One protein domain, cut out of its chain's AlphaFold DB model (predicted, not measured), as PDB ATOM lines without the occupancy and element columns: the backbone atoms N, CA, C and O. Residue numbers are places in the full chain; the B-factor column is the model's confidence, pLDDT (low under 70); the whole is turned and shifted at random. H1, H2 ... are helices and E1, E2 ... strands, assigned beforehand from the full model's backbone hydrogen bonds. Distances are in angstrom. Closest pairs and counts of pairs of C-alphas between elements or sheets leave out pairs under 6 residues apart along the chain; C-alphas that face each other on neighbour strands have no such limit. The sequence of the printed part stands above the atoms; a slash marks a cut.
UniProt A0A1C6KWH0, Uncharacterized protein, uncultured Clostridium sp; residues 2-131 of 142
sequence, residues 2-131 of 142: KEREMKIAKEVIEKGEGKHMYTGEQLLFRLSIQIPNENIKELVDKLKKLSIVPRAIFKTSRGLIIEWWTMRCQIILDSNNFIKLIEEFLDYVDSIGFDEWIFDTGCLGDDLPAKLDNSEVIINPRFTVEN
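This is residues 2 to 131 of the 142 residues of an uncharacterized protein of uncultured Clostridium sp (UniProt A0A1C6KWH0). Two helices, H4 and H1, run side by side in opposite ways, and H4 passes near E1, one of the two edge strands of a small three-stranded sheet, while H1 is not on that sheet. Along the length of this compact, rounded body, H3 sits at one end and the short parallel pair E4 and E5 at the other, while the small helix H2 packs on residues 79 to 82 of H4, and the small helix H5 sits by E1, near H1 and H2. The printed part has 130 residues with five named helices and five named strands, in the order H1 H2 E1 H3 E2 E3 E4 H4 H5 E5; its class is mixed, helices and strands. The larger sheet has the order E1, E3, E2, antiparallel throughout; the radius of gyration of the C-alphas is 14.5 A, and the spans are 39 by 33 by 25 A.

Start in the sheet at C-alpha 30, (20.136, 33.098, -42.703), where E1, residues 30 to 35, begins. E2 is residues 56 to 60, and E3, residues 63 to 69, is 19.1 A long. Find H4, residues 79 to 96, from C-alpha 79 at (8.662, 22.561, -37.738) over 26.0 A. H1, residues 2 to 15, is 19.9 A long; H2 is residues 19 to 22, H3 residues 40 to 47 and H5 residues 105 to 109. E4, residues 73 to 75, and E5, residues 121 to 123, are short; E5 ends at C-alpha 123, (20.787, 21.296, -33.258).

Look first at E1 and E3, antiparallel, with N 33 and O 66 3.1 A apart, within hydrogen-bond range. The hairpin E2 and E3 has N 58 and O 65 at 2.8 A. E1, H3 and E2 form a split strand-helix-strand unit, two strands running the same way with E3 between them, and its crossover is right-handed. H3 and H4 are on the sheet but each only grazes it; the closest C-alphas of E1 and H4 are those of Leu 31 and Phe 89, 7.6 A. H5 is on the sheet at a height of 6.7 A, over none of its strands, but only just: 2 of its 5 C-alphas fall on E1. Residues 102 to 103 pair antiparallel with residues 33 to 34 of E1. H1 and H4 touch, closest at the C-alphas of Lys 2 and Leu 90, 5.7 A, at a shallow tilt of 25 degrees, opposite ways. H2 touches residues 79 to 82 of H4 alone, closest at the C-alphas of Tyr 22 and Ser 79, 5.8 A. E4 and E5 are parallel neighbours, N 122 and O 73 at 2.8 A; with H4 and H5 between, they make a strand-helix-strand unit with a left-handed crossover. Every O i to N i+4 pair is within range in H1, H3 and H4; H5 has 0 of 1, but 2 of 2 O i to N i+3 pairs, and H2 is too short for an i+4 pair.

The two C-alphas farthest apart, those of Asp 99 and Asn 118, are 42.4 A apart. The printed part has no cut, and the link from H5 to E5, 11 residues, is long. Mean pLDDT of the printed part is 93.5; residues 115 to 119, in that link, are under 70.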
ATOM      1  N   LYS A   2       5.410  42.445 -35.939       95.44
ATOM      2  CA  LYS A   2       5.594  41.035 -35.578       95.44
ATOM      3  C   LYS A   2       4.378  40.136 -35.819       95.44
ATOM      4  O   LYS A   2       4.500  39.162 -36.541       95.44
ATOM      5  N   GLU A   3       3.213  40.437 -35.238       96.38
ATOM      6  CA  GLU A   3       2.041  39.544 -35.324       96.38
ATOM      7  C   GLU A   3       1.603  39.265 -36.770       96.38
ATOM      8  O   GLU A   3       1.277  38.127 -37.112       96.38
ATOM      9  N   ARG A   4       1.644  40.291 -37.632       96.94
ATOM     10  CA  ARG A   4       1.328  40.172 -39.060       96.94
ATOM     11  C   ARG A   4       2.350  39.283 -39.764       96.94
ATOM     12  O   ARG A   4       1.961  38.341 -40.445       96.94
ATOM     13  N   GLU A   5       3.635  39.561 -39.565       97.88
ATOM     14  CA  GLU A   5       4.727  38.825 -40.213       97.88
ATOM     15  C   GLU A   5       4.810  37.374 -39.722       97.88
ATOM     16  O   GLU A   5       4.985  36.457 -40.518       97.88
ATOM     17  N   MET A   6       4.564  37.134 -38.432       97.31
ATOM     18  CA  MET A   6       4.516  35.791 -37.858       97.31
ATOM     19  C   MET A   6       3.351  34.976 -38.423       97.31
ATOM     20  O   MET A   6       3.492  33.779 -38.674       97.31
ATOM     21  N   LYS A   7       2.191  35.610 -38.635       97.31
ATOM     22  CA  LYS A   7       1.055  34.963 -39.295       97.31
ATOM     23  C   LYS A   7       1.413  34.563 -40.729       97.31
ATOM     24  O   LYS A   7       1.170  33.421 -41.101       97.31
ATOM     25  N   ILE A   8       2.031  35.465 -41.496       96.06
ATOM     26  CA  ILE A   8       2.476  35.188 -42.870       96.06
ATOM     27  C   ILE A   8       3.488  34.037 -42.888       96.06
ATOM     28  O   ILE A   8       3.302  33.089 -43.646       96.06
ATOM     29  N   ALA A   9       4.503  34.073 -42.017       95.00
ATOM     30  CA  ALA A   9       5.514  33.022 -41.904       95.00
ATOM     31  C   ALA A   9       4.887  31.643 -41.627       95.00
ATOM     32  O   ALA A   9       5.226  30.658 -42.278       95.00
ATOM     33  N   LYS A  10       3.916  31.567 -40.707       95.12
ATOM     34  CA  LYS A  10       3.186  30.320 -40.433       95.12
ATOM     35  C   LYS A  10       2.393  29.843 -41.650       95.12
ATOM     36  O   LYS A  10       2.494  28.674 -42.004       95.12
ATOM     37  N   GLU A  11       1.668  30.735 -42.325       95.31
ATOM     38  CA  GLU A  11       0.870  30.379 -43.507       95.31
ATOM     39  C   GLU A  11       1.726  29.843 -44.667       95.31
ATOM     40  O   GLU A  11       1.302  28.917 -45.363       95.31
ATOM     41  N   VAL A  12       2.921  30.399 -44.905       93.38
ATOM     42  CA  VAL A  12       3.818  29.896 -45.963       93.38
ATOM     43  C   VAL A  12       4.440  28.547 -45.589       93.38
ATOM     44  O   VAL A  12       4.476  27.644 -46.427       93.38
ATOM     45  N   ILE A  13       4.816  28.355 -44.318       91.75
ATOM     46  CA  ILE A  13       5.328  27.072 -43.811       91.75
ATOM     47  C   ILE A  13       4.251  25.983 -43.889       91.75
ATOM     48  O   ILE A  13       4.518  24.868 -44.338       91.75
ATOM     49  N   GLU A  14       3.003  26.301 -43.535       91.44
ATOM     50  CA  GLU A  14       1.863  25.382 -43.656       91.44
ATOM     51  C   GLU A  14       1.611  24.962 -45.114       91.44
ATOM     52  O   GLU A  14       1.336  23.790 -45.390       91.44
ATOM     53  N   LYS A  15       1.776  25.890 -46.067       92.56
ATOM     54  CA  LYS A  15       1.710  25.602 -47.513       92.56
ATOM     55  C   LYS A  15       2.901  24.783 -48.015       92.56
ATOM     56  O   LYS A  15       2.811  24.161 -49.072       92.56
ATOM     57  N   GLY A  16       3.967  24.697 -47.228       89.31
ATOM     58  CA  GLY A  16       5.101  23.812 -47.441       89.31
ATOM     59  C   GLY A  16       6.398  24.492 -47.843       89.31
ATOM     60  O   GLY A  16       7.357  23.776 -48.130       89.31
ATOM     61  N   GLU A  17       6.460  25.824 -47.843       89.88
ATOM     62  CA  GLU A  17       7.741  26.514 -47.979       89.88
ATOM     63  C   GLU A  17       8.622  26.265 -46.752       89.88
ATOM     64  O   GLU A  17       8.142  26.194 -45.621       89.88
ATOM     65  N   GLY A  18       9.920  26.064 -46.980       88.38
ATOM     66  CA  GLY A  18      10.864  25.722 -45.918       88.38
ATOM     67  C   GLY A  18      10.698  24.319 -45.335       88.38
ATOM     68  O   GLY A  18      11.339  24.020 -44.332       88.38
ATOM     69  N   LYS A  19       9.891  23.430 -45.939       91.62
ATOM     70  CA  LYS A  19       9.744  22.031 -45.485       91.62
ATOM     71  C   LYS A  19      11.069  21.283 -45.391       91.62
ATOM     72  O   LYS A  19      11.252  20.476 -44.486       91.62
ATOM     73  N   HIS A  20      11.977  21.549 -46.325       91.25
ATOM     74  CA  HIS A  20      13.319  20.977 -46.362       91.25
ATOM     75  C   HIS A  20      14.206  21.476 -45.211       91.25
ATOM     76  O   HIS A  20      15.114  20.760 -44.809       91.25
ATOM     77  N   MET A  21      13.918  22.644 -44.626       92.25
ATOM     78  CA  MET A  21      14.747  23.258 -43.577       92.25
ATOM     79  C   MET A  21      14.711  22.516 -42.244       92.25
ATOM     80  O   MET A  21      15.634  22.644 -41.446       92.25
ATOM     81  N   TYR A  22      13.646  21.758 -41.983       90.69
ATOM     82  CA  TYR A  22      13.443  21.069 -40.711       90.69
ATOM     83  C   TYR A  22      13.439  19.541 -40.840       90.69
ATOM     84  O   TYR A  22      12.761  18.849 -40.085       90.69
ATOM     85  N   THR A  23      14.190  19.005 -41.806       90.62
ATOM     86  CA  THR A  23      14.379  17.553 -41.993       90.62
ATOM     87  C   THR A  23      15.630  17.009 -41.308       90.62
ATOM     88  O   THR A  23      15.797  15.797 -41.209       90.62
ATOM     89  N   GLY A  24      16.530  17.888 -40.857       88.56
ATOM     90  CA  GLY A  24      17.871  17.510 -40.419       88.56
ATOM     91  C   GLY A  24      18.926  17.464 -41.535       88.56
ATOM     92  O   GLY A  24      20.108  17.315 -41.239       88.56
ATOM     93  N   GLU A  25      18.522  17.592 -42.802       89.75
ATOM     94  CA  GLU A  25      19.407  17.424 -43.969       89.75
ATOM     95  C   GLU A  25      19.931  18.752 -44.535       89.75
ATOM     96  O   GLU A  25      20.867  18.772 -45.336       89.75
ATOM     97  N   GLN A  26      19.332  19.860 -44.103       92.19
ATOM     98  CA  GLN A  26      19.616  21.211 -44.570       92.19
ATOM     99  C   GLN A  26      20.197  22.060 -43.448       92.19
ATOM    100  O   GLN A  26      19.820  21.926 -42.279       92.19
ATOM    101  N   LEU A  27      21.119  22.946 -43.814       91.94
ATOM    102  CA  LEU A  27      21.632  23.967 -42.915       91.94
ATOM    103  C   LEU A  27      20.747  25.200 -42.986       91.94
ATOM    104  O   LEU A  27      20.446  25.705 -44.067       91.94
ATOM    105  N   LEU A  28      20.418  25.746 -41.820       94.69
ATOM    106  CA  LEU A  28      19.936  27.113 -41.758       94.69
ATOM    107  C   LEU A  28      21.053  28.046 -42.230       94.69
ATOM    108  O   LEU A  28      22.146  28.041 -41.662       94.69
ATOM    109  N   PHE A  29      20.773  28.847 -43.256       94.38
ATOM    110  CA  PHE A  29      21.739  29.799 -43.798       94.38
ATOM    111  C   PHE A  29      21.620  31.176 -43.150       94.38
ATOM    112  O   PHE A  29      22.597  31.726 -42.645       94.38
ATOM    113  N   ARG A  30      20.411  31.737 -43.158       96.62
ATOM    114  CA  ARG A  30      20.136  33.098 -42.703       96.62
ATOM    115  C   ARG A  30      18.690  33.250 -42.258       96.62
ATOM    116  O   ARG A  30      17.833  32.431 -42.579       96.62
ATOM    117  N   LEU A  31      18.436  34.352 -41.570       98.31
ATOM    118  CA  LEU A  31      17.120  34.960 -41.429       98.31
ATOM    119  C   LEU A  31      17.216  36.409 -41.898       98.31
ATOM    120  O   LEU A  31      18.249  37.059 -41.708       98.31
ATOM    121  N   SER A  32      16.160  36.916 -42.520       98.25
ATOM    122  CA  SER A  32      16.198  38.227 -43.160       98.25
ATOM    123  C   SER A  32      14.893  38.994 -43.012       98.25
ATOM    124  O   SER A  32      13.803  38.436 -42.858       98.25
ATOM    125  N   ILE A  33      15.022  40.315 -43.067       98.50
ATOM    126  CA  ILE A  33      13.899  41.233 -43.234       98.50
ATOM    127  C   ILE A  33      14.160  42.141 -44.418       98.50
ATOM    128  O   ILE A  33      15.311  42.404 -44.764       98.50
ATOM    129  N   GLN A  34      13.090  42.684 -44.977       97.88
ATOM    130  CA  GLN A  34      13.170  43.803 -45.897       97.88
ATOM    131  C   GLN A  34      12.604  45.058 -45.231       97.88
ATOM    132  O   GLN A  34      11.526  45.025 -44.635       97.88
ATOM    133  N   ILE A  35      13.329  46.165 -45.359       97.88
ATOM    134  CA  ILE A  35      12.920  47.501 -44.916       97.88
ATOM    135  C   ILE A  35      12.849  48.458 -46.117       97.88
ATOM    136  O   ILE A  35      13.451  48.174 -47.162       97.88
ATOM    137  N   PRO A  36      12.138  49.594 -46.014       96.75
ATOM    138  CA  PRO A  36      12.209  50.656 -47.013       96.75
ATOM    139  C   PRO A  36      13.640  51.164 -47.242       96.75
ATOM    140  O   PRO A  36      14.555  50.917 -46.460       96.75
ATOM    141  N   ASN A  37      13.845  51.903 -48.334       93.19
ATOM    142  CA  ASN A  37      15.135  52.544 -48.573       93.19
ATOM    143  C   ASN A  37      15.429  53.586 -47.488       93.19
ATOM    144  O   ASN A  37      14.671  54.537 -47.309       93.19
ATOM    145  N   GLU A  38      16.577  53.433 -46.839       91.19
ATOM    146  CA  GLU A  38      17.105  54.357 -45.840       91.19
ATOM    147  C   GLU A  38      18.510  54.835 -46.228       91.19
ATOM    148  O   GLU A  38      19.160  54.297 -47.132       91.19
ATOM    149  N   ASN A  39      19.011  55.857 -45.529       95.62
ATOM    150  CA  ASN A  39      20.411  56.238 -45.645       95.62
ATOM    151  C   ASN A  39      21.298  55.087 -45.139       95.62
ATOM    152  O   ASN A  39      21.356  54.811 -43.943       95.62
ATOM    153  N   ILE A  40      22.029  54.447 -46.054       95.69
ATOM    154  CA  ILE A  40      22.865  53.273 -45.756       95.69
ATOM    155  C   ILE A  40      23.858  53.520 -44.622       95.69
ATOM    156  O   ILE A  40      24.082  52.631 -43.808       95.69
ATOM    157  N   LYS A  41      24.461  54.710 -44.550       95.94
ATOM    158  CA  LYS A  41      25.451  55.000 -43.511       95.94
ATOM    159  C   LYS A  41      24.796  55.035 -42.130       95.94
ATOM    160  O   LYS A  41      25.302  54.410 -41.205       95.94
ATOM    161  N   GLU A  42      23.664  55.723 -42.011       96.31
ATOM    162  CA  GLU A  42      22.907  55.806 -40.757       96.31
ATOM    163  C   GLU A  42      22.366  54.437 -40.340       96.31
ATOM    164  O   GLU A  42      22.453  54.069 -39.167       96.31
ATOM    165  N   LEU A  43      21.888  53.650 -41.308       97.56
ATOM    166  CA  LEU A  43      21.437  52.284 -41.079       97.56
ATOM    167  C   LEU A  43      22.574  51.400 -40.551       97.56
ATOM    168  O   LEU A  43      22.407  50.733 -39.535       97.56
ATOM    169  N   VAL A  44      23.746  51.415 -41.191       97.69
ATOM    170  CA  VAL A  44      24.919  50.655 -40.728       97.69
ATOM    171  C   VAL A  44      25.331  51.094 -39.318       97.69
ATOM    172  O   VAL A  44      25.566  50.243 -38.459       97.69
ATOM    173  N   ASP A  45      25.360  52.400 -39.042       97.00
ATOM    174  CA  ASP A  45      25.688  52.938 -37.717       97.00
ATOM    175  C   ASP A  45      24.659  52.534 -36.641       97.00
ATOM    176  O   ASP A  45      25.025  52.352 -35.475       97.00
ATOM    177  N   LYS A  46      23.378  52.377 -37.009       97.06
ATOM    178  CA  LYS A  46      22.319  51.826 -36.145       97.06
ATOM    179  C   LYS A  46      22.543  50.331 -35.898       97.06
ATOM    180  O   LYS A  46      22.574  49.904 -34.746       97.06
ATOM    181  N   LEU A  47      22.744  49.548 -36.960       98.00
ATOM    182  CA  LEU A  47      22.866  48.088 -36.909       98.00
ATOM    183  C   LEU A  47      24.108  47.611 -36.140       98.00
ATOM    184  O   LEU A  47      24.031  46.629 -35.407       98.00
ATOM    185  N   LYS A  48      25.233  48.332 -36.228       97.44
ATOM    186  CA  LYS A  48      26.469  48.019 -35.483       97.44
ATOM    187  C   LYS A  48      26.335  48.126 -33.961       97.44
ATOM    188  O   LYS A  48      27.193  47.626 -33.241       97.44
ATOM    189  N   LYS A  49      25.300  48.806 -33.460       97.00
ATOM    190  CA  LYS A  49      25.049  48.986 -32.016       97.00
ATOM    191  C   LYS A  49      24.132  47.912 -31.435       97.00
ATOM    192  O   LYS A  49      23.858  47.936 -30.237       97.00
ATOM    193  N   LEU A  50      23.622  47.019 -32.276       97.94
ATOM    194  CA  LEU A  50      22.732  45.954 -31.858       97.94
ATOM    195  C   LEU A  50      23.492  44.841 -31.121       97.94
ATOM    196  O   LEU A  50      24.689  44.658 -31.317       97.94
ATOM    197  N   SER A  51      22.786  44.076 -30.284       96.62
ATOM    198  CA  SER A  51      23.374  42.931 -29.572       96.62
ATOM    199  C   SER A  51      23.658  41.740 -30.493       96.62
ATOM    200  O   SER A  51      24.590  40.980 -30.241       96.62
ATOM    201  N   ILE A  52      22.866  41.587 -31.556       98.50
ATOM    202  CA  ILE A  52      23.056  40.626 -32.643       98.50
ATOM    203  C   ILE A  52      23.145  41.430 -33.944       98.50
ATOM    204  O   ILE A  52      22.136  41.867 -34.508       98.50
ATOM    205  N   VAL A  53      24.368  41.677 -34.391       98.44
ATOM    206  CA  VAL A  53      24.670  42.485 -35.573       98.44
ATOM    207  C   VAL A  53      24.437  41.645 -36.837       98.44
ATOM    208  O   VAL A  53      24.920  40.510 -36.893       98.44
ATOM    209  N   PRO A  54      23.713  42.159 -37.852       98.44
ATOM    210  CA  PRO A  54      23.529  41.450 -39.116       98.44
ATOM    211  C   PRO A  54      24.842  41.318 -39.887       98.44
ATOM    212  O   PRO A  54      25.800  42.073 -39.692       98.44
ATOM    213  N   ARG A  55      24.879  40.352 -40.804       98.19
ATOM    214  CA  ARG A  55      26.042  40.101 -41.653       98.19
ATOM    215  C   ARG A  55      26.053  40.990 -42.887       98.19
ATOM    216  O   ARG A  55      27.104  41.529 -43.224       98.19
ATOM    217  N   ALA A  56      24.905  41.132 -43.542       98.19
ATOM    218  CA  ALA A  56      24.833  41.745 -44.857       98.19
ATOM    219  C   ALA A  56      23.584  42.612 -45.039       98.19
ATOM    220  O   ALA A  56      22.547  42.394 -44.408       98.19
ATOM    221  N   ILE A  57      23.710  43.589 -45.932       98.44
ATOM    222  CA  ILE A  57      22.638  44.427 -46.450       98.44
ATOM    223  C   ILE A  57      22.685  44.338 -47.973       98.44
ATOM    224  O   ILE A  57      23.715  44.632 -48.579       98.44
ATOM    225  N   PHE A  58      21.566  43.985 -48.593       97.56
ATOM    226  CA  PHE A  58      21.407  43.971 -50.044       97.56
ATOM    227  C   PHE A  58      20.463  45.084 -50.465       97.56
ATOM    228  O   PHE A  58      19.337  45.188 -49.968       97.56
ATOM    229  N   LYS A  59      20.915  45.927 -51.391       96.56
ATOM    230  CA  LYS A  59      20.058  46.934 -52.007       96.56
ATOM    231  C   LYS A  59      19.194  46.264 -53.058       96.56
ATOM    232  O   LYS A  59      19.644  45.443 -53.842       96.56
ATOM    233  N   THR A  60      17.924  46.623 -53.080       94.12
ATOM    234  CA  THR A  60      16.982  46.118 -54.073       94.12
ATOM    235  C   THR A  60      16.167  47.273 -54.627       94.12
ATOM    236  O   THR A  60      16.080  48.354 -54.041       94.12
ATOM    237  N   SER A  61      15.472  47.038 -55.737       90.81
ATOM    238  CA  SER A  61      14.509  48.009 -56.267       90.81
ATOM    239  C   SER A  61      13.336  48.293 -55.316       90.81
ATOM    240  O   SER A  61      12.607  49.259 -55.528       90.81
ATOM    241  N   ARG A  62      13.142  47.468 -54.277       89.31
ATOM    242  CA  ARG A  62      12.015  47.537 -53.335       89.31
ATOM    243  C   ARG A  62      12.418  47.965 -51.920       89.31
ATOM    244  O   ARG A  62      11.565  47.962 -51.038       89.31
ATOM    245  N   GLY A  63      13.681  48.318 -51.691       95.38
ATOM    246  CA  GLY A  63      14.199  48.629 -50.361       95.38
ATOM    247  C   GLY A  63      15.496  47.887 -50.068       95.38
ATOM    248  O   GLY A  63      16.233  47.520 -50.984       95.38
ATOM    249  N   LEU A  64      15.749  47.635 -48.790       97.62
ATOM    250  CA  LEU A  64      16.967  46.999 -48.304       97.62
ATOM    251  C   LEU A  64      16.622  45.673 -47.636       97.62
ATOM    252  O   LEU A  64      15.761  45.642 -46.760       97.62
ATOM    253  N   ILE A  65      17.299  44.598 -48.025       97.94
ATOM    254  CA  ILE A  65      17.240  43.320 -47.313       97.94
ATOM    255  C   ILE A  65      18.382  43.304 -46.305       97.94
ATOM    256  O   ILE A  65      19.530  43.525 -46.679       97.94
ATOM    257  N   ILE A  66      18.070  43.052 -45.040       98.56
ATOM    258  CA  ILE A  66      19.044  42.920 -43.955       98.56
ATOM    259  C   ILE A  66      19.073  41.454 -43.537       98.56
ATOM    260  O   ILE A  66      18.028  40.881 -43.229       98.56
ATOM    261  N   GLU A  67      20.263  40.858 -43.511       98.50
ATOM    262  CA  GLU A  67      20.436  39.424 -43.286       98.50
ATOM    263  C   GLU A  67      21.288  39.120 -42.054       98.50
ATOM    264  O   GLU A  67      22.415  39.602 -41.906       98.50
ATOM    265  N   TRP A  68      20.768  38.246 -41.194       98.50
ATOM    266  CA  TRP A  68      21.484  37.612 -40.093       98.50
ATOM    267  C   TRP A  68      21.843  36.193 -40.500       98.50
ATOM    268  O   TRP A  68      20.986  35.310 -40.533       98.50
ATOM    269  N   TRP A  69      23.109  35.985 -40.842       97.00
ATOM    270  CA  TRP A  69      23.613  34.678 -41.248       97.00
ATOM    271  C   TRP A  69      23.913  33.822 -40.025       97.00
ATOM    272  O   TRP A  69      24.255  34.337 -38.957       97.00
ATOM    273  N   THR A  70      23.790  32.510 -40.181       94.38
ATOM    274  CA  THR A  70      24.126  31.576 -39.118       94.38
ATOM    275  C   THR A  70      25.624  31.551 -38.863       94.38
ATOM    276  O   THR A  70      26.465  31.534 -39.763       94.38
ATOM    277  N   MET A  71      25.963  31.519 -37.583       89.19
ATOM    278  CA  MET A  71      27.279  31.157 -37.096       89.19
ATOM    279  C   MET A  71      27.312  29.641 -36.925       89.19
ATOM    280  O   MET A  71      26.420  29.073 -36.292       89.19
ATOM    281  N   ARG A  72      28.368  28.996 -37.436       87.12
ATOM    282  CA  ARG A  72      28.539  27.529 -37.409       87.12
ATOM    283  C   ARG A  72      27.431  26.792 -38.180       87.12
ATOM    284  O   ARG A  72      26.523  27.392 -38.743       87.12
ATOM    285  N   CYS A  73      27.522  25.467 -38.227       91.00
ATOM    286  CA  CYS A  73      26.492  24.641 -38.844       91.00
ATOM    287  C   CYS A  73      25.280  24.557 -37.916       91.00
ATOM    288  O   CYS A  73      25.408  24.103 -36.780       91.00
ATOM    289  N   GLN A  74      24.108  24.967 -38.396       93.25
ATOM    290  CA  GLN A  74      22.869  24.911 -37.623       93.25
ATOM    291  C   GLN A  74      21.825  24.076 -38.353       93.25
ATOM    292  O   GLN A  74      21.550  24.315 -39.526       93.25
ATOM    293  N   ILE A  75      21.253  23.102 -37.650       94.19
ATOM    294  CA  ILE A  75      20.289  22.143 -38.191       94.19
ATOM    295  C   ILE A  75      19.006  22.208 -37.371       94.19
ATOM    296  O   ILE A  75      19.045  22.246 -36.141       94.19
ATOM    297  N   ILE A  76      17.862  22.174 -38.048       95.00
ATOM    298  CA  ILE A  76      16.544  22.135 -37.419       95.00
ATOM    299  C   ILE A  76      15.919  20.768 -37.700       95.00
ATOM    300  O   ILE A  76      15.998  20.256 -38.815       95.00
ATOM    301  N   LEU A  77      15.332  20.153 -36.675       93.25
ATOM    302  CA  LEU A  77      14.814  18.782 -36.756       93.25
ATOM    303  C   LEU A  77      13.294  18.695 -36.906       93.25
ATOM    304  O   LEU A  77      12.778  17.628 -37.224       93.25
ATOM    305  N   ASP A  78      12.573  19.780 -36.620       93.75
ATOM    306  CA  ASP A  78      11.120  19.812 -36.734       93.75
ATOM    307  C   ASP A  78      10.573  21.233 -36.937       93.75
ATOM    308  O   ASP A  78      11.238  22.243 -36.676       93.75
ATOM    309  N   SER A  79       9.330  21.302 -37.412       94.12
ATOM    310  CA  SER A  79       8.662  22.561 -37.738       94.12
ATOM    311  C   SER A  79       8.394  23.437 -36.516       94.12
ATOM    312  O   SER A  79       8.362  24.658 -36.652       94.12
ATOM    313  N   ASN A  80       8.214  22.863 -35.321       95.00
ATOM    314  CA  ASN A  80       7.957  23.652 -34.116       95.00
ATOM    315  C   ASN A  80       9.202  24.443 -33.717       95.00
ATOM    316  O   ASN A  80       9.094  25.622 -33.383       95.00
ATOM    317  N   ASN A  81      10.382  23.826 -33.802       95.44
ATOM    318  CA  ASN A  81      11.645  24.516 -33.545       95.44
ATOM    319  C   ASN A  81      11.911  25.588 -34.600       95.44
ATOM    320  O   ASN A  81      12.372  26.672 -34.249       95.44
ATOM    321  N   PHE A  82      11.556  25.333 -35.863       95.75
ATOM    322  CA  PHE A  82      11.698  26.339 -36.911       95.75
ATOM    323  C   PHE A  82      10.795  27.556 -36.674       95.75
ATOM    324  O   PHE A  82      11.261  28.693 -36.687       95.75
ATOM    325  N   ILE A  83       9.515  27.318 -36.380       96.44
ATOM    326  CA  ILE A  83       8.542  28.373 -36.064       96.44
ATOM    327  C   ILE A  83       9.002  29.173 -34.843       96.44
ATOM    328  O   ILE A  83       8.929  30.399 -34.852       96.44
ATOM    329  N   LYS A  84       9.500  28.499 -33.805       97.25
ATOM    330  CA  LYS A  84       9.992  29.154 -32.592       97.25
ATOM    331  C   LYS A  84      11.224  30.024 -32.856       97.25
ATOM    332  O   LYS A  84      11.308  31.132 -32.335       97.25
ATOM    333  N   LEU A  85      12.154  29.548 -33.682       97.88
ATOM    334  CA  LEU A  85      13.313  30.329 -34.103       97.88
ATOM    335  C   LEU A  85      12.891  31.600 -34.855       97.88
ATOM    336  O   LEU A  85      13.405  32.678 -34.566       97.88
ATOM    337  N   ILE A  86      11.946  31.481 -35.795       98.00
ATOM    338  CA  ILE A  86      11.405  32.634 -36.525       98.00
ATOM    339  C   ILE A  86      10.731  33.599 -35.548       98.00
ATOM    340  O   ILE A  86      10.971  34.797 -35.621       98.00
ATOM    341  N   GLU A  87       9.937  33.103 -34.598       98.38
ATOM    342  CA  GLU A  87       9.289  33.954 -33.597       98.38
ATOM    343  C   GLU A  87      10.301  34.784 -32.793       98.38
ATOM    344  O   GLU A  87      10.112  35.990 -32.647       98.38
ATOM    345  N   GLU A  88      11.399  34.172 -32.348       98.56
ATOM    346  CA  GLU A  88      12.477  34.862 -31.627       98.56
ATOM    347  C   GLU A  88      13.189  35.902 -32.480       98.56
ATOM    348  O   GLU A  88      13.516  36.989 -31.999       98.56
ATOM    349  N   PHE A  89      13.417  35.583 -33.752       98.69
ATOM    350  CA  PHE A  89      13.966  36.535 -34.703       98.69
ATOM    351  C   PHE A  89      13.040  37.739 -34.885       98.69
ATOM    352  O   PHE A  89      13.492  38.880 -34.828       98.69
ATOM    353  N   LEU A  90      11.737  37.511 -35.048       98.44
ATOM    354  CA  LEU A  90      10.772  38.592 -35.224       98.44
ATOM    355  C   LEU A  90      10.587  39.424 -33.949       98.44
ATOM    356  O   LEU A  90      10.415  40.636 -34.052       98.44
ATOM    357  N   ASP A  91      10.661  38.810 -32.765       98.25
ATOM    358  CA  ASP A  91      10.716  39.532 -31.486       98.25
ATOM    359  C   ASP A  91      11.932  40.455 -31.418       98.25
ATOM    360  O   ASP A  91      11.824  41.624 -31.039       98.25
ATOM    361  N   TYR A  92      13.090  39.945 -31.835       98.50
ATOM    362  CA  TYR A  92      14.301  40.740 -31.896       98.50
ATOM    363  C   TYR A  92      14.164  41.906 -32.878       98.50
ATOM    364  O   TYR A  92      14.453  43.042 -32.508       98.50
ATOM    365  N   VAL A  93      13.672  41.664 -34.096       98.31
ATOM    366  CA  VAL A  93      13.482  42.716 -35.103       98.31
ATOM    367  C   VAL A  93      12.510  43.797 -34.628       98.31
ATOM    368  O   VAL A  93      12.810  44.983 -34.772       98.31
ATOM    369  N   ASP A  94      11.371  43.420 -34.040       97.69
ATOM    370  CA  ASP A  94      10.379  44.379 -33.535       97.69
ATOM    371  C   ASP A  94      11.005  45.276 -32.442       97.69
ATOM    372  O   ASP A  94      10.738  46.477 -32.396       97.69
ATOM    373  N   SER A  95      11.952  44.743 -31.656       97.12
ATOM    374  CA  SER A  95      12.706  45.507 -30.649       97.12
ATOM    375  C   SER A  95      13.723  46.515 -31.216       97.12
ATOM    376  O   SER A  95      14.111  47.442 -30.504       97.12
ATOM    377  N   ILE A  96      14.141  46.391 -32.486       96.81
ATOM    378  CA  ILE A  96      15.092  47.323 -33.129       96.81
ATOM    379  C   ILE A  96      14.446  48.698 -33.384       96.81
ATOM    380  O   ILE A  96      15.149  49.709 -33.499       96.81
ATOM    381  N   GLY A  97      13.114  48.752 -33.489       94.00
ATOM    382  CA  GLY A  97      12.377  49.983 -33.773       94.00
ATOM    383  C   GLY A  97      12.623  50.491 -35.194       94.00
ATOM    384  O   GLY A  97      13.108  51.606 -35.389       94.00
ATOM    385  N   PHE A  98      12.383  49.648 -36.197       95.06
ATOM    386  CA  PHE A  98      12.166  50.111 -37.572       95.06
ATOM    387  C   PHE A  98      10.704  50.534 -37.735       95.06
ATOM    388  O   PHE A  98       9.821  49.849 -37.219       95.06
ATOM    389  N   ASP A  99      10.455  51.627 -38.460       93.19
ATOM    390  CA  ASP A  99       9.095  52.134 -38.690       93.19
ATOM    391  C   ASP A  99       8.270  51.157 -39.538       93.19
ATOM    392  O   ASP A  99       7.110  50.879 -39.232       93.19
ATOM    393  N   GLU A 100       8.898  50.584 -40.570       95.81
ATOM    394  CA  GLU A 100       8.321  49.556 -41.427       95.81
ATOM    395  C   GLU A 100       9.338  48.456 -41.735       95.81
ATOM    396  O   GLU A 100      10.495  48.724 -42.057       95.81
ATOM    397  N   TRP A 101       8.887  47.204 -41.666       97.62
ATOM    398  CA  TRP A 101       9.650  46.036 -42.090       97.62
ATOM    399  C   TRP A 101       8.713  44.871 -42.432       97.62
ATOM    400  O   TRP A 101       7.576  44.797 -41.948       97.62
ATOM    401  N   ILE A 102       9.201  43.962 -43.272       97.62
ATOM    402  CA  ILE A 102       8.558  42.682 -43.585       97.62
ATOM    403  C   ILE A 102       9.549  41.543 -43.375       97.62
ATOM    404  O   ILE A 102      10.750  41.717 -43.591       97.62
ATOM    405  N   PHE A 103       9.058  40.381 -42.954       98.00
ATOM    406  CA  PHE A 103       9.877  39.177 -42.925       98.00
ATOM    407  C   PHE A 103      10.136  38.723 -44.363       98.00
ATOM    408  O   PHE A 103       9.194  38.525 -45.133       98.00
ATOM    409  N   ASP A 104      11.405  38.578 -44.743       96.38
ATOM    410  CA  ASP A 104      11.756  38.095 -46.075       96.38
ATOM    411  C   ASP A 104      11.621  36.570 -46.104       96.38
ATOM    412  O   ASP A 104      12.537  35.828 -45.753       96.38
ATOM    413  N   THR A 105      10.457  36.087 -46.544       94.12
ATOM    414  CA  THR A 105      10.188  34.647 -46.669       94.12
ATOM    415  C   THR A 105      11.091  33.964 -47.696       94.12
ATOM    416  O   THR A 105      11.149  32.739 -47.711       94.12
ATOM    417  N   GLY A 106      11.839  34.715 -48.516       91.69
ATOM    418  CA  GLY A 106      12.837  34.160 -49.423       91.69
ATOM    419  C   GLY A 106      13.893  33.316 -48.704       91.69
ATOM    420  O   GLY A 106      14.332  32.316 -49.264       91.69
ATOM    421  N   CYS A 107      14.239  33.637 -47.449       92.81
ATOM    422  CA  CYS A 107      15.171  32.821 -46.655       92.81
ATOM    423  C   CYS A 107      14.647  31.413 -46.328       92.81
ATOM    424  O   CYS A 107      15.433  30.509 -46.058       92.81
ATOM    425  N   LEU A 108      13.331  31.186 -46.400       92.56
ATOM    426  CA  LEU A 108      12.743  29.859 -46.195       92.56
ATOM    427  C   LEU A 108      13.026  28.917 -47.373       92.56
ATOM    428  O   LEU A 108      12.892  27.705 -47.227       92.56
ATOM    429  N   GLY A 109      13.375  29.462 -48.539       89.69
ATOM    430  CA  GLY A 109      13.693  28.707 -49.748       89.69
ATOM    431  C   GLY A 109      15.170  28.341 -49.891       89.69
ATOM    432  O   GLY A 109      15.504  27.628 -50.834       89.69
ATOM    433  N   ASP A 110      16.044  28.815 -48.997       90.12
ATOM    434  CA  ASP A 110      17.477  28.527 -49.066       90.12
ATOM    435  C   ASP A 110      17.712  27.007 -48.956       90.12
ATOM    436  O   ASP A 110      17.101  26.333 -48.131       90.12
ATOM    437  N   ASP A 111      18.576  26.452 -49.806       86.31
ATOM    438  CA  ASP A 111      18.852  25.009 -49.889       86.31
ATOM    439  C   ASP A 111      20.369  24.799 -49.806       86.31
ATOM    440  O   ASP A 111      21.090  24.806 -50.811       86.31
ATOM    441  N   LEU A 112      20.870  24.733 -48.569       85.19
ATOM    442  CA  LEU A 112      22.274  24.482 -48.271       85.19
ATOM    443  C   LEU A 112      22.431  23.087 -47.659       85.19
ATOM    444  O   LEU A 112      22.223  22.927 -46.451       85.19
ATOM    445  N   PRO A 113      22.860  22.082 -48.446       81.44
ATOM    446  CA  PRO A 113      22.955  20.718 -47.953       81.44
ATOM    447  C   PRO A 113      23.939  20.632 -46.788       81.44
ATOM    448  O   PRO A 113      25.038  21.199 -46.837       81.44
ATOM    449  N   ALA A 114      23.568  19.877 -45.753       76.12
ATOM    450  CA  ALA A 114      24.408  19.672 -44.583       76.12
ATOM    451  C   ALA A 114      25.734  19.001 -44.958       76.12
ATOM    452  O   ALA A 114      25.818  17.797 -45.199       76.12
ATOM    453  N   LYS A 115      26.811  19.793 -44.965       69.88
ATOM    454  CA  LYS A 115      28.181  19.278 -44.955       69.88
ATOM    455  C   LYS A 115      28.642  19.192 -43.512       69.88
ATOM    456  O   LYS A 115      29.178  20.146 -42.958       69.88
ATOM    457  N   LEU A 116      28.390  18.033 -42.917       61.66
ATOM    458  CA  LEU A 116      28.901  17.652 -41.607       61.66
ATOM    459  C   LEU A 116      30.394  17.334 -41.739       61.66
ATOM    460  O   LEU A 116      30.794  16.172 -41.735       61.66
ATOM    461  N   ASP A 117      31.221  18.356 -41.941       57.25
ATOM    462  CA  ASP A 117      32.637  18.207 -41.615       57.25
ATOM    463  C   ASP A 117      32.787  18.259 -40.082       57.25
ATOM    464  O   ASP A 117      31.815  18.546 -39.380       57.25
ATOM    465  N   ASN A 118      33.978  18.011 -39.531       59.25
ATOM    466  CA  ASN A 118      34.250  18.010 -38.074       59.25
ATOM    467  C   ASN A 118      33.943  19.344 -37.333       59.25
ATOM    468  O   ASN A 118      34.323  19.530 -36.178       59.25
ATOM    469  N   SER A 119      33.288  20.294 -37.997       68.25
ATOM    470  CA  SER A 119      32.631  21.471 -37.441       68.25
ATOM    471  C   SER A 119      31.588  21.123 -36.374       68.25
ATOM    472  O   SER A 119      30.786  20.205 -36.517       68.25
ATOM    473  N   GLU A 120      31.576  21.918 -35.309       81.25
ATOM    474  CA  GLU A 120      30.545  21.889 -34.276       81.25
ATOM    475  C   GLU A 120      29.169  22.208 -34.888       81.25
ATOM    476  O   GLU A 120      29.001  23.232 -35.557       81.25
ATOM    477  N   VAL A 121      28.197  21.319 -34.662       88.50
ATOM    478  CA  VAL A 121      26.825  21.443 -35.173       88.50
ATOM    479  C   VAL A 121      25.887  21.825 -34.039       88.50
ATOM    480  O   VAL A 121      25.849  21.163 -33.003       88.50
ATOM    481  N   ILE A 122      25.086  22.862 -34.262       92.50
ATOM    482  CA  ILE A 122      24.035  23.302 -33.350       92.50
ATOM    483  C   ILE A 122      22.709  22.722 -33.830       92.50
ATOM    484  O   ILE A 122      22.264  22.981 -34.948       92.50
ATOM    485  N   ILE A 123      22.070  21.936 -32.971       93.19
ATOM    486  CA  ILE A 123      20.787  21.296 -33.258       93.19
ATOM    487  C   ILE A 123      19.671  22.117 -32.614       93.19
ATOM    488  O   ILE A 123      19.746  22.430 -31.427       93.19
ATOM    489  N   ASN A 124      18.624  22.416 -33.386       94.88
ATOM    490  CA  ASN A 124      17.475  23.229 -32.982       94.88
ATOM    491  C   ASN A 124      17.911  24.579 -32.386       94.88
ATOM    492  O   ASN A 124      17.673  24.849 -31.202       94.88
ATOM    493  N   PRO A 125      18.595  25.413 -33.191       95.69
ATOM    494  CA  PRO A 125      19.150  26.675 -32.729       95.69
ATOM    495  C   PRO A 125      18.071  27.631 -32.206       95.69
ATOM    496  O   PRO A 125      16.899  27.573 -32.575       95.69
ATOM    497  N   ARG A 126      18.518  28.557 -31.359       97.31
ATOM    498  CA  ARG A 126      17.765  29.724 -30.877       97.31
ATOM    499  C   ARG A 126      18.326  30.992 -31.515       97.31
ATOM    500  O   ARG A 126      19.521  31.016 -31.832       97.31
ATOM    501  N   PHE A 127      17.529  32.052 -31.640       98.19
ATOM    502  CA  PHE A 127      18.028  33.321 -32.182       98.19
ATOM    503  C   PHE A 127      18.822  34.083 -31.108       98.19
ATOM    504  O   PHE A 127      18.270  34.813 -30.288       98.19
ATOM    505  N   THR A 128      20.133  33.841 -31.052       97.81
ATOM    506  CA  THR A 128      21.026  34.337 -29.992       97.81
ATOM    507  C   THR A 128      22.316  34.916 -30.562       97.81
ATOM    508  O   THR A 128      22.659  34.687 -31.722       97.81
ATOM    509  N   VAL A 129      23.063  35.630 -29.714       96.75
ATOM    510  CA  VAL A 129      24.381  36.191 -30.052       96.75
ATOM    511  C   VAL A 129      25.329  35.111 -30.581       96.75
ATOM    512  O   VAL A 129      25.949  35.300 -31.619       96.75
ATOM    513  N   GLU A 130      25.403  33.959 -29.919       95.12
ATOM    514  CA  GLU A 130      26.308  32.861 -30.297       95.12
ATOM    515  C   GLU A 130      26.007  32.294 -31.692       95.12
ATOM    516  O   GLU A 130      26.915  31.842 -32.388       95.12
ATOM    517  N   ASN A 131      24.742  32.370 -32.110       96.12
ATOM    518  CA  ASN A 131      24.247  31.732 -33.323       96.12
ATOM    519  C   ASN A 131      24.133  32.684 -34.520       96.12
ATOM    520  O   ASN A 131      24.103  32.199 -35.643       96.12
TER     521      ASN A 131